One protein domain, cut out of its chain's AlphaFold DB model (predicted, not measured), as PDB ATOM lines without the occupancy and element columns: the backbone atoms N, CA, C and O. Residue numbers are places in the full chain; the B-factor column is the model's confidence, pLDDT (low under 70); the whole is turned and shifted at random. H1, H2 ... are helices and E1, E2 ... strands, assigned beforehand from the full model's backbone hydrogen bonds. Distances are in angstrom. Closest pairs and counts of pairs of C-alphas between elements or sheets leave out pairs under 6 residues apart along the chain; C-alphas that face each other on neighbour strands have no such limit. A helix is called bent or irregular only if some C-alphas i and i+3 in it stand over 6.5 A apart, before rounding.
ATOM      1  N   GLU A  18     -38.116 -33.748   1.516       95.25
ATOM      2  CA  GLU A  18     -37.868 -32.748   2.551       95.25
ATOM      3  C   GLU A  18     -36.609 -31.911   2.282       95.25
ATOM      4  O   GLU A  18     -36.478 -30.818   2.819       95.25
ATOM      5  N   THR A  19     -35.690 -32.388   1.436       94.94
ATOM      6  CA  THR A  19     -34.535 -31.606   0.963       94.94
ATOM      7  C   THR A  19     -34.869 -30.837  -0.312       94.94
ATOM      8  O   THR A  19     -34.456 -29.691  -0.480       94.94
ATOM      9  N   LEU A  20     -35.640 -31.450  -1.214       95.88
ATOM     10  CA  LEU A  20     -36.017 -30.822  -2.476       95.88
ATOM     11  C   LEU A  20     -37.022 -29.679  -2.275       95.88
ATOM     12  O   LEU A  20     -36.874 -28.625  -2.884       95.88
ATOM     13  N   ALA A  21     -38.013 -29.850  -1.400       95.81
ATOM     14  CA  ALA A  21     -39.039 -28.845  -1.130       95.81
ATOM     15  C   ALA A  21     -38.472 -27.466  -0.716       95.81
ATOM     16  O   ALA A  21     -38.830 -26.479  -1.363       95.81
ATOM     17  N   PRO A  22     -37.573 -27.347   0.285       93.50
ATOM     18  CA  PRO A  22     -36.981 -26.055   0.625       93.50
ATOM     19  C   PRO A  22     -36.110 -25.500  -0.507       93.50
ATOM     20  O   PRO A  22     -36.129 -24.295  -0.729       93.50
ATOM     21  N   LEU A  23     -35.406 -26.343  -1.274       94.38
ATOM     22  CA  LEU A  23     -34.628 -25.890  -2.433       94.38
ATOM     23  C   LEU A  23     -35.519 -25.268  -3.522       94.38
ATOM     24  O   LEU A  23     -35.179 -24.214  -4.055       94.38
ATOM     25  N   LEU A  24     -36.669 -25.876  -3.826       95.31
ATOM     26  CA  LEU A  24     -37.655 -25.298  -4.748       95.31
ATOM     27  C   LEU A  24     -38.161 -23.941  -4.236       95.31
ATOM     28  O   LEU A  24     -38.262 -22.999  -5.019       95.31
ATOM     29  N   GLY A  25     -38.395 -23.826  -2.924       92.94
ATOM     30  CA  GLY A  25     -38.760 -22.564  -2.278       92.94
ATOM     31  C   GLY A  25     -37.675 -21.487  -2.387       92.94
ATOM     32  O   GLY A  25     -37.991 -20.341  -2.688       92.94
ATOM     33  N   LEU A  26     -36.392 -21.841  -2.229       92.69
ATOM     34  CA  LEU A  26     -35.262 -20.916  -2.432       92.69
ATOM     35  C   LEU A  26     -35.165 -20.419  -3.885       92.69
ATOM     36  O   LEU A  26     -34.748 -19.291  -4.140       92.69
ATOM     37  N   LEU A  27     -35.584 -21.244  -4.844       92.94
ATOM     38  CA  LEU A  27     -35.697 -20.864  -6.252       92.94
ATOM     39  C   LEU A  27     -36.984 -20.072  -6.561       92.94
ATOM     40  O   LEU A  27     -37.205 -19.708  -7.712       92.94
ATOM     41  N   GLY A  28     -37.842 -19.809  -5.570       92.50
ATOM     42  CA  GLY A  28     -39.127 -19.127  -5.756       92.50
ATOM     43  C   GLY A  28     -40.158 -19.950  -6.539       92.50
ATOM     44  O   GLY A  28     -41.190 -19.429  -6.962       92.50
ATOM     45  N   LEU A  29     -39.899 -21.241  -6.765       93.81
ATOM     46  CA  LEU A  29     -40.827 -22.114  -7.473       93.81
ATOM     47  C   LEU A  29     -41.997 -22.472  -6.557       93.81
ATOM     48  O   LEU A  29     -41.811 -22.778  -5.382       93.81
ATOM     49  N   PHE A  30     -43.208 -22.474  -7.119       93.19
ATOM     50  CA  PHE A  30     -44.452 -22.777  -6.399       93.19
ATOM     51  C   PHE A  30     -44.747 -21.868  -5.195       93.19
ATOM     52  O   PHE A  30     -45.573 -22.232  -4.363       93.19
ATOM     53  N   GLU A  31     -44.111 -20.700  -5.093       91.19
ATOM     54  CA  GLU A  31     -44.404 -19.730  -4.034       91.19
ATOM     55  C   GLU A  31     -45.890 -19.362  -4.063       91.19
ATOM     56  O   GLU A  31     -46.458 -19.256  -5.134       91.19
ATOM     57  N   ASP A  32     -46.575 -19.164  -2.948       91.12
ATOM     58  CA  ASP A  32     -47.983 -18.744  -2.959       91.12
ATOM     59  C   ASP A  32     -48.095 -17.235  -2.710       91.12
ATOM     60  O   ASP A  32     -47.276 -16.685  -1.978       91.12
ATOM     61  N   ARG A  49     -50.562 -22.519  -5.526       93.06
ATOM     62  CA  ARG A  49     -49.461 -22.940  -6.392       93.06
ATOM     63  C   ARG A  49     -48.702 -24.104  -5.764       93.06
ATOM     64  O   ARG A  49     -48.398 -25.063  -6.476       93.06
ATOM     65  N   PHE A  50     -48.466 -24.095  -4.450       93.75
ATOM     66  CA  PHE A  50     -47.794 -25.214  -3.798       93.75
ATOM     67  C   PHE A  50     -48.733 -26.405  -3.587       93.75
ATOM     68  O   PHE A  50     -49.681 -26.381  -2.798       93.75
ATOM     69  N   ARG A  51     -48.433 -27.509  -4.270       94.06
ATOM     70  CA  ARG A  51     -49.107 -28.797  -4.089       94.06
ATOM     71  C   ARG A  51     -48.045 -29.874  -3.977       94.06
ATOM     72  O   ARG A  51     -47.366 -30.141  -4.960       94.06
ATOM     73  N   ALA A  52     -47.924 -30.523  -2.818       92.88
ATOM     74  CA  ALA A  52     -46.891 -31.541  -2.590       92.88
ATOM     75  C   ALA A  52     -46.903 -32.650  -3.662       92.88
ATOM     76  O   ALA A  52     -45.852 -33.033  -4.161       92.88
ATOM     77  N   SER A  53     -48.092 -33.075  -4.104       94.44
ATOM     78  CA  SER A  53     -48.262 -34.067  -5.176       94.44
ATOM     79  C   SER A  53     -47.741 -33.631  -6.551       94.44
ATOM     80  O   SER A  53     -47.567 -34.478  -7.422       94.44
ATOM     81  N   GLN A  54     -47.514 -32.333  -6.767       94.12
ATOM     82  CA  GLN A  54     -46.964 -31.780  -8.007       94.12
ATOM     83  C   GLN A  54     -45.520 -31.306  -7.823       94.12
ATOM     84  O   GLN A  54     -44.690 -31.553  -8.690       94.12
ATOM     85  N   ALA A  55     -45.217 -30.661  -6.695       95.00
ATOM     86  CA  ALA A  55     -43.901 -30.112  -6.386       95.00
ATOM     87  C   ALA A  55     -42.883 -31.206  -6.029       95.00
ATOM     88  O   ALA A  55     -41.748 -31.165  -6.490       95.00
ATOM     89  N   VAL A  56     -43.275 -32.200  -5.233       97.00
ATOM     90  CA  VAL A  56     -42.379 -33.266  -4.758       97.00
ATOM     91  C   VAL A  56     -43.054 -34.648  -4.805       97.00
ATOM     92  O   VAL A  56     -43.164 -35.317  -3.776       97.00
ATOM     93  N   PRO A  57     -43.540 -35.108  -5.978       96.88
ATOM     94  CA  PRO A  57     -43.998 -36.488  -6.138       96.88
ATOM     95  C   PRO A  57     -42.863 -37.504  -5.913       96.88
ATOM     96  O   PRO A  57     -41.685 -37.159  -5.808       96.88
ATOM     97  N   PHE A  58     -43.206 -38.794  -5.886       96.06
ATOM     98  CA  PHE A  58     -42.187 -39.844  -5.924       96.06
ATOM     99  C   PHE A  58     -41.289 -39.688  -7.154       96.06
ATOM    100  O   PHE A  58     -41.780 -39.445  -8.254       96.06
ATOM    101  N   ALA A  59     -39.979 -39.845  -6.942       95.38
ATOM    102  CA  ALA A  59     -38.942 -39.625  -7.951       95.38
ATOM    103  C   ALA A  59     -38.915 -38.200  -8.545       95.38
ATOM    104  O   ALA A  59     -38.422 -38.005  -9.656       95.38
ATOM    105  N   ALA A  60     -39.411 -37.202  -7.800       97.31
ATOM    106  CA  ALA A  60     -39.259 -35.808  -8.183       97.31
ATOM    107  C   ALA A  60     -37.788 -35.442  -8.391       97.31
ATOM    108  O   ALA A  60     -36.908 -35.872  -7.641       97.31
ATOM    109  N   ASN A  61     -37.536 -34.612  -9.396       96.69
ATOM    110  CA  ASN A  61     -36.196 -34.176  -9.747       96.69
ATOM    111  C   ASN A  61     -36.170 -32.698 -10.137       96.69
ATOM    112  O   ASN A  61     -37.170 -32.096 -10.532       96.69
ATOM    113  N   LEU A  62     -34.982 -32.122  -9.999       97.44
ATOM    114  CA  LEU A  62     -34.668 -30.758 -10.382       97.44
ATOM    115  C   LEU A  62     -33.326 -30.781 -11.109       97.44
ATOM    116  O   LEU A  62     -32.325 -31.230 -10.549       97.44
ATOM    117  N   ALA A  63     -33.306 -30.283 -12.339       97.06
ATOM    118  CA  ALA A  63     -32.094 -30.136 -13.126       97.06
ATOM    119  C   ALA A  63     -31.793 -28.655 -13.358       97.06
ATOM    120  O   ALA A  63     -32.656 -27.885 -13.779       97.06
ATOM    121  N   LEU A  64     -30.543 -28.272 -13.102       95.50
ATOM    122  CA  LEU A  64     -29.982 -26.974 -13.463       95.50
ATOM    123  C   LEU A  64     -29.017 -27.210 -14.622       95.50
ATOM    124  O   LEU A  64     -27.977 -27.845 -14.447       95.50
ATOM    125  N   VAL A  65     -29.381 -26.744 -15.811       95.56
ATOM    126  CA  VAL A  65     -28.588 -26.932 -17.028       95.56
ATOM    127  C   VAL A  65     -27.888 -25.628 -17.364       95.56
ATOM    128  O   VAL A  65     -28.535 -24.594 -17.521       95.56
ATOM    129  N   LEU A  66     -26.562 -25.684 -17.468       94.50
ATOM    130  CA  LEU A  66     -25.724 -24.543 -17.810       94.50
ATOM    131  C   LEU A  66     -25.309 -24.630 -19.287       94.50
ATOM    132  O   LEU A  66     -24.631 -25.573 -19.696       94.50
ATOM    133  N   TYR A  67     -25.692 -23.633 -20.075       92.31
ATOM    134  CA  TYR A  67     -25.332 -23.495 -21.483       92.31
ATOM    135  C   TYR A  67     -24.257 -22.430 -21.668       92.31
ATOM    136  O   TYR A  67     -24.282 -21.401 -20.998       92.31
ATOM    137  N   ASN A  68     -23.358 -22.646 -22.630       91.06
ATOM    138  CA  ASN A  68     -22.483 -21.600 -23.151       91.06
ATOM    139  C   ASN A  68     -22.976 -21.201 -24.542       91.06
ATOM    140  O   ASN A  68     -22.835 -21.968 -25.496       91.06
ATOM    141  N   VAL A  69     -23.564 -20.015 -24.650       84.75
ATOM    142  CA  VAL A  69     -24.017 -19.444 -25.916       84.75
ATOM    143  C   VAL A  69     -23.059 -18.320 -26.276       84.75
ATOM    144  O   VAL A  69     -23.060 -17.262 -25.646       84.75
ATOM    145  N   THR A  70     -22.205 -18.566 -27.272       85.19
ATOM    146  CA  THR A  70     -21.287 -17.560 -27.845       85.19
ATOM    147  C   THR A  70     -20.473 -16.782 -26.797       85.19
ATOM    148  O   THR A  70     -20.308 -15.571 -26.913       85.19
ATOM    149  N   GLY A  71     -19.978 -17.459 -25.753       83.56
ATOM    150  CA  GLY A  71     -19.170 -16.841 -24.692       83.56
ATOM    151  C   GLY A  71     -19.966 -16.276 -23.512       83.56
ATOM    152  O   GLY A  71     -19.358 -15.793 -22.562       83.56
ATOM    153  N   SER A  72     -21.298 -16.374 -23.538       88.50
ATOM    154  CA  SER A  72     -22.178 -16.051 -22.410       88.50
ATOM    155  C   SER A  72     -22.734 -17.323 -21.774       88.50
ATOM    156  O   SER A  72     -23.082 -18.280 -22.470       88.50
ATOM    157  N   TRP A  73     -22.799 -17.347 -20.446       94.31
ATOM    158  CA  TRP A  73     -23.338 -18.479 -19.702       94.31
ATOM    159  C   TRP A  73     -24.811 -18.249 -19.382       94.31
ATOM    160  O   TRP A  73     -25.192 -17.180 -18.912       94.31
ATOM    161  N   GLN A  74     -25.631 -19.267 -19.613       94.62
ATOM    162  CA  GLN A  74     -27.070 -19.223 -19.380       94.62
ATOM    163  C   GLN A  74     -27.528 -20.441 -18.585       94.62
ATOM    164  O   GLN A  74     -27.013 -21.539 -18.782       94.62
ATOM    165  N   VAL A  75     -28.511 -20.260 -17.710       95.50
ATOM    166  CA  VAL A  75     -29.075 -21.311 -16.861       95.50
ATOM    167  C   VAL A  75     -30.516 -21.584 -17.254       95.50
ATOM    168  O   VAL A  75     -31.338 -20.671 -17.344       95.50
ATOM    169  N   GLN A  76     -30.842 -22.859 -17.429       96.31
ATOM    170  CA  GLN A  76     -32.211 -23.347 -17.516       96.31
ATOM    171  C   GLN A  76     -32.513 -24.248 -16.323       96.31
ATOM    172  O   GLN A  76     -31.700 -25.091 -15.944       96.31
ATOM    173  N   VAL A  77     -33.704 -24.079 -15.757       96.94
ATOM    174  CA  VAL A  77     -34.206 -24.905 -14.661       96.94
ATOM    175  C   VAL A  77     -35.286 -25.832 -15.204       96.94
ATOM    176  O   VAL A  77     -36.220 -25.385 -15.874       96.94
ATOM    177  N   LEU A  78     -35.159 -27.124 -14.912       97.81
ATOM    178  CA  LEU A  78     -36.181 -28.120 -15.193       97.81
ATOM    179  C   LEU A  78     -36.637 -28.749 -13.885       97.81
ATOM    180  O   LEU A  78     -35.812 -29.211 -13.102       97.81
ATOM    181  N   HIS A  79     -37.943 -28.805 -13.675       97.50
ATOM    182  CA  HIS A  79     -38.563 -29.505 -12.558       97.50
ATOM    183  C   HIS A  79     -39.422 -30.632 -13.115       97.50
ATOM    184  O   HIS A  79     -40.270 -30.384 -13.976       97.50
ATOM    185  N   ASN A  80     -39.170 -31.863 -12.666       96.94
ATOM    186  CA  ASN A  80     -39.807 -33.071 -13.197       96.94
ATOM    187  C   ASN A  80     -39.796 -33.082 -14.738       96.94
ATOM    188  O   ASN A  80     -40.846 -33.117 -15.388       96.94
ATOM    189  N   GLU A  81     -38.592 -32.948 -15.311       96.62
ATOM    190  CA  GLU A  81     -38.334 -32.976 -16.760       96.62
ATOM    191  C   GLU A  81     -39.009 -31.860 -17.576       96.62
ATOM    192  O   GLU A  81     -38.955 -31.859 -18.808       96.62
ATOM    193  N   ARG A  82     -39.629 -30.875 -16.921       96.88
ATOM    194  CA  ARG A  82     -40.297 -29.753 -17.583       96.88
ATOM    195  C   ARG A  82     -39.553 -28.466 -17.314       96.88
ATOM    196  O   ARG A  82     -39.241 -28.148 -16.171       96.88
ATOM    197  N   VAL A  83     -39.313 -27.706 -18.377       97.25
ATOM    198  CA  VAL A  83     -38.764 -26.354 -18.266       97.25
ATOM    199  C   VAL A  83     -39.746 -25.497 -17.475       97.25
ATOM    200  O   VAL A  83     -40.923 -25.419 -17.830       97.25
ATOM    201  N   VAL A  84     -39.255 -24.866 -16.413       96.25
ATOM    202  CA  VAL A  84     -40.055 -23.975 -15.571       96.25
ATOM    203  C   VAL A  84     -39.638 -22.520 -15.773       96.25
ATOM    204  O   VAL A  84     -38.454 -22.248 -15.998       96.25
ATOM    205  N   PRO A  85     -40.591 -21.572 -15.713       95.44
ATOM    206  CA  PRO A  85     -40.257 -20.159 -15.651       95.44
ATOM    207  C   PRO A  85     -39.462 -19.882 -14.377       95.44
ATOM    208  O   PRO A  85     -39.719 -20.476 -13.329       95.44
ATOM    209  N   GLN A  86     -38.481 -18.994 -14.488       94.19
ATOM    210  CA  GLN A  86     -37.579 -18.616 -13.408       94.19
ATOM    211  C   GLN A  86     -38.032 -17.259 -12.844       94.19
ATOM    212  O   GLN A  86     -37.746 -16.231 -13.467       94.19
ATOM    213  N   PRO A  87     -38.727 -17.205 -11.688       92.12
ATOM    214  CA  PRO A  87     -39.351 -15.967 -11.203       92.12
ATOM    215  C   PRO A  87     -38.339 -14.851 -10.949       92.12
ATOM    216  O   PRO A  87     -38.584 -13.679 -11.231       92.12
ATOM    217  N   MET A  88     -37.143 -15.224 -10.498       88.50
ATOM    218  CA  MET A  88     -36.040 -14.296 -10.276       88.50
ATOM    219  C   MET A  88     -35.484 -13.664 -11.560       88.50
ATOM    220  O   MET A  88     -34.732 -12.699 -11.469       88.50
ATOM    221  N   CYS A  89     -35.855 -14.183 -12.733       90.69
ATOM    222  CA  CYS A  89     -35.428 -13.707 -14.047       90.69
ATOM    223  C   CYS A  89     -36.609 -13.210 -14.897       90.69
ATOM    224  O   CYS A  89     -36.584 -13.323 -16.121       90.69
ATOM    225  N   GLY A  90     -37.657 -12.680 -14.253       90.75
ATOM    226  CA  GLY A  90     -38.841 -12.158 -14.944       90.75
ATOM    227  C   GLY A  90     -39.639 -13.248 -15.658       90.75
ATOM    228  O   GLY A  90     -40.123 -13.025 -16.764       90.75
ATOM    229  N   ASP A  91     -39.704 -14.438 -15.056       92.38
ATOM    230  CA  ASP A  91     -40.379 -15.630 -15.582       92.38
ATOM    231  C   ASP A  91     -39.816 -16.158 -16.915       92.38
ATOM    232  O   ASP A  91     -40.433 -16.994 -17.583       92.38
ATOM    233  N   ALA A  92     -38.603 -15.742 -17.290       93.75
ATOM    234  CA  ALA A  92     -37.894 -16.315 -18.425       93.75
ATOM    235  C   ALA A  92     -37.574 -17.802 -18.185       93.75
ATOM    236  O   ALA A  92     -37.266 -18.230 -17.073       93.75
ATOM    237  N   THR A  93     -37.610 -18.610 -19.243       94.31
ATOM    238  CA  THR A  93     -37.252 -20.040 -19.175       94.31
ATOM    239  C   THR A  93     -35.741 -20.273 -19.185       94.31
ATOM    240  O   THR A  93     -35.262 -21.304 -18.712       94.31
ATOM    241  N   VAL A  94     -34.985 -19.304 -19.697       94.75
ATOM    242  CA  VAL A  94     -33.523 -19.275 -19.708       94.75
ATOM    243  C   VAL A  94     -33.083 -17.960 -19.081       94.75
ATOM    244  O   VAL A  94     -33.562 -16.899 -19.477       94.75
ATOM    245  N   CYS A  95     -32.182 -18.036 -18.107       94.75
ATOM    246  CA  CYS A  95     -31.687 -16.886 -17.366       94.75
ATOM    247  C   CYS A  95     -30.192 -16.676 -17.602       94.75
ATOM    248  O   CYS A  95     -29.441 -17.637 -17.768       94.75
ATOM    249  N   ASP A  96     -29.749 -15.421 -17.596       94.38
ATOM    250  CA  ASP A  96     -28.326 -15.093 -17.575       94.38
ATOM    251  C   ASP A  96     -27.665 -15.596 -16.279       94.38
ATOM    252  O   ASP A  96     -28.234 -15.502 -15.188       94.38
ATOM    253  N   TRP A  97     -26.452 -16.139 -16.392       93.06
ATOM    254  CA  TRP A  97     -25.735 -16.727 -15.261       93.06
ATOM    255  C   TRP A  97     -25.446 -15.738 -14.126       93.06
ATOM    256  O   TRP A  97     -25.553 -16.098 -12.949       93.06
ATOM    257  N   GLU A  98     -25.081 -14.497 -14.448       92.50
ATOM    258  CA  GLU A  98     -24.775 -13.492 -13.431       92.50
ATOM    259  C   GLU A  98     -26.050 -13.042 -12.718       92.50
ATOM    260  O   GLU A  98     -26.064 -12.943 -11.488       92.50
ATOM    261  N   MET A  99     -27.144 -12.870 -13.463       93.50
ATOM    262  CA  MET A  99     -28.458 -12.572 -12.892       93.50
ATOM    263  C   MET A  99     -28.947 -13.697 -11.968       93.50
ATOM    264  O   MET A  99     -29.376 -13.431 -10.842       93.50
ATOM    265  N   PHE A 100     -28.810 -14.955 -12.397       93.38
ATOM    266  CA  PHE A 100     -29.183 -16.122 -11.599       93.38
ATOM    267  C   PHE A 100     -28.399 -16.181 -10.279       93.38
ATOM    268  O   PHE A 100     -28.984 -16.317  -9.203       93.38
ATOM    269  N   LYS A 101     -27.070 -16.006 -10.325       92.69
ATOM    270  CA  LYS A 101     -26.238 -15.949  -9.111       92.69
ATOM    271  C   LYS A 101     -26.610 -14.783  -8.202       92.69
ATOM    272  O   LYS A 101     -26.648 -14.954  -6.984       92.69
ATOM    273  N   ALA A 102     -26.859 -13.605  -8.771       93.31
ATOM    274  CA  ALA A 102     -27.223 -12.420  -8.005       93.31
ATOM    275  C   ALA A 102     -28.533 -12.635  -7.234       93.31
ATOM    276  O   ALA A 102     -28.597 -12.310  -6.049       93.31
ATOM    277  N   ALA A 103     -29.529 -13.264  -7.865       92.19
ATOM    278  CA  ALA A 103     -30.781 -13.631  -7.210       92.19
ATOM    279  C   ALA A 103     -30.571 -14.585  -6.023       92.19
ATOM    280  O   ALA A 103     -31.190 -14.426  -4.973       92.19
ATOM    281  N   GLN A 104     -29.646 -15.538  -6.153       90.62
ATOM    282  CA  GLN A 104     -29.350 -16.520  -5.106       90.62
ATOM    283  C   GLN A 104     -28.361 -16.014  -4.044       90.62
ATOM    284  O   GLN A 104     -28.168 -16.656  -3.010       90.62
ATOM    285  N   ALA A 105     -27.746 -14.844  -4.241       91.31
ATOM    286  CA  ALA A 105     -26.659 -14.351  -3.398       91.31
ATOM    287  C   ALA A 105     -27.039 -14.219  -1.915       91.31
ATOM    288  O   ALA A 105     -26.198 -14.444  -1.047       91.31
ATOM    289  N   LYS A 106     -28.299 -13.882  -1.605       87.62
ATOM    290  CA  LYS A 106     -28.793 -13.825  -0.220       87.62
ATOM    291  C   LYS A 106     -28.714 -15.195   0.458       87.62
ATOM    292  O   LYS A 106     -28.249 -15.289   1.588       87.62
ATOM    293  N   HIS A 107     -29.150 -16.239  -0.239       88.62
ATOM    294  CA  HIS A 107     -29.194 -17.607   0.275       88.62
ATOM    295  C   HIS A 107     -27.810 -18.250   0.323       88.62
ATOM    296  O   HIS A 107     -27.536 -19.033   1.225       88.62
ATOM    297  N   LEU A 108     -26.919 -17.880  -0.602       87.81
ATOM    298  CA  LEU A 108     -25.533 -18.356  -0.634       87.81
ATOM    299  C   LEU A 108     -24.651 -17.734   0.458       87.81
ATOM    300  O   LEU A 108     -23.667 -18.339   0.863       87.81
ATOM    301  N   ARG A 109     -24.982 -16.524   0.927       88.81
ATOM    302  CA  ARG A 109     -24.259 -15.837   2.016       88.81
ATOM    303  C   ARG A 109     -24.793 -16.171   3.406       88.81
ATOM    304  O   ARG A 109     -24.246 -15.694   4.395       88.81
ATOM    305  N   MET A 110     -25.888 -16.917   3.479       88.00
ATOM    306  CA  MET A 110     -26.522 -17.280   4.734       88.00
ATOM    307  C   MET A 110     -25.691 -18.346   5.453       88.00
ATOM    308  O   MET A 110     -25.357 -19.374   4.868       88.00
TER     309      MET A 110
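Overview. This is residues 18 to 32 and 49 to 110 of the 131 residues of the protein "Hypothetical protein" of Eutreptiella gymnastica (UniProt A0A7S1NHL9). What is the main picture? A long hairpin of E1 and E2 makes a narrow base along the longest axis, with the short strand E3 beside E2 and the helix H3 rising from the sheet over E3, while H1 and H2 lie near the end of the hairpin where E1 begins and E2 ends. What are its make-up and size? The printed part has 77 residues with three named helices and three named strands, in the order H1 H2 E1 E2 E3 H3, and its class is mixed, helices and strands. The antiparallel sheet, in the order E1, E2, E3, is a meander, each strand the antiparallel neighbour of the one before. The whole is compact, with a radius of gyration of the C-alphas of 12.8 A and spans of 39 by 28 by 20 A.

Along the chain. Where are the first helices? H1 is residues 18 to 26, 13.1 A long, from C-alpha 18 at (-37.868, -32.748, 2.551). H2 is residues 52 to 55, 5.0 A long. Where are the strands and the last helix? E1 is residues 62 to 69, 22.0 A long, from C-alpha 62 at (-34.668, -30.758, -10.382); E2 is residues 72 to 79, 23.4 A, and E3 residues 94 to 96, 7.0 A. H3 is residues 97 to 108, 14.7 A, and ends with C-alpha 108 at (-25.533, -18.356, -0.634); it is irregular, with C-alphas 103 and 106 7.3 A apart.

Arrangement. How is the sheet paired? In the hairpin of E1 and E2, antiparallel at 158 degrees, N 65 and O 76 are within hydrogen-bond range at 2.9 A. In the hairpin of E2 and E3, at 140 degrees, N 75 and O 95 are at 2.8 A. How does H3 stand to the sheet? It is on the sheet, over E3, at a height over the sheet of 11.1 A, and it stands up from the sheet at 60 degrees; its closest C-alphas to E2 are those of Trp 97 and Gln 74, 5.0 A apart. Where are H1 and H2? Neither is on the sheet, H1 only just, with 4 pairs of C-alphas within 10 A. H1 is close to but not clearly touching H2, the closest C-alphas being those of Ala 21 and Ala 55 at 7.3 A, and likewise H3, those of Leu 26 and His 107 at 7.4 A. How do the helix backbones read? O i to N i+4 pairs are within hydrogen-bond range in 3 of 5 for H1 and 6 of 8 for H3; H2 is too short for such a pair.

Size, cuts and confidence. How far does it reach? The two C-alphas farthest apart are those of Ser 53 and Gly 71, 39.0 A. Where are the cut and the long link? Residues 33 to 48 are not printed, and C-alphas 32 and 49 are 5.6 A apart across the cut. The link from E2 to E3, residues 80 to 93, is long. Is confidence low anywhere? The mean pLDDT of the printed part is 93.4, and no printed residue is under 70.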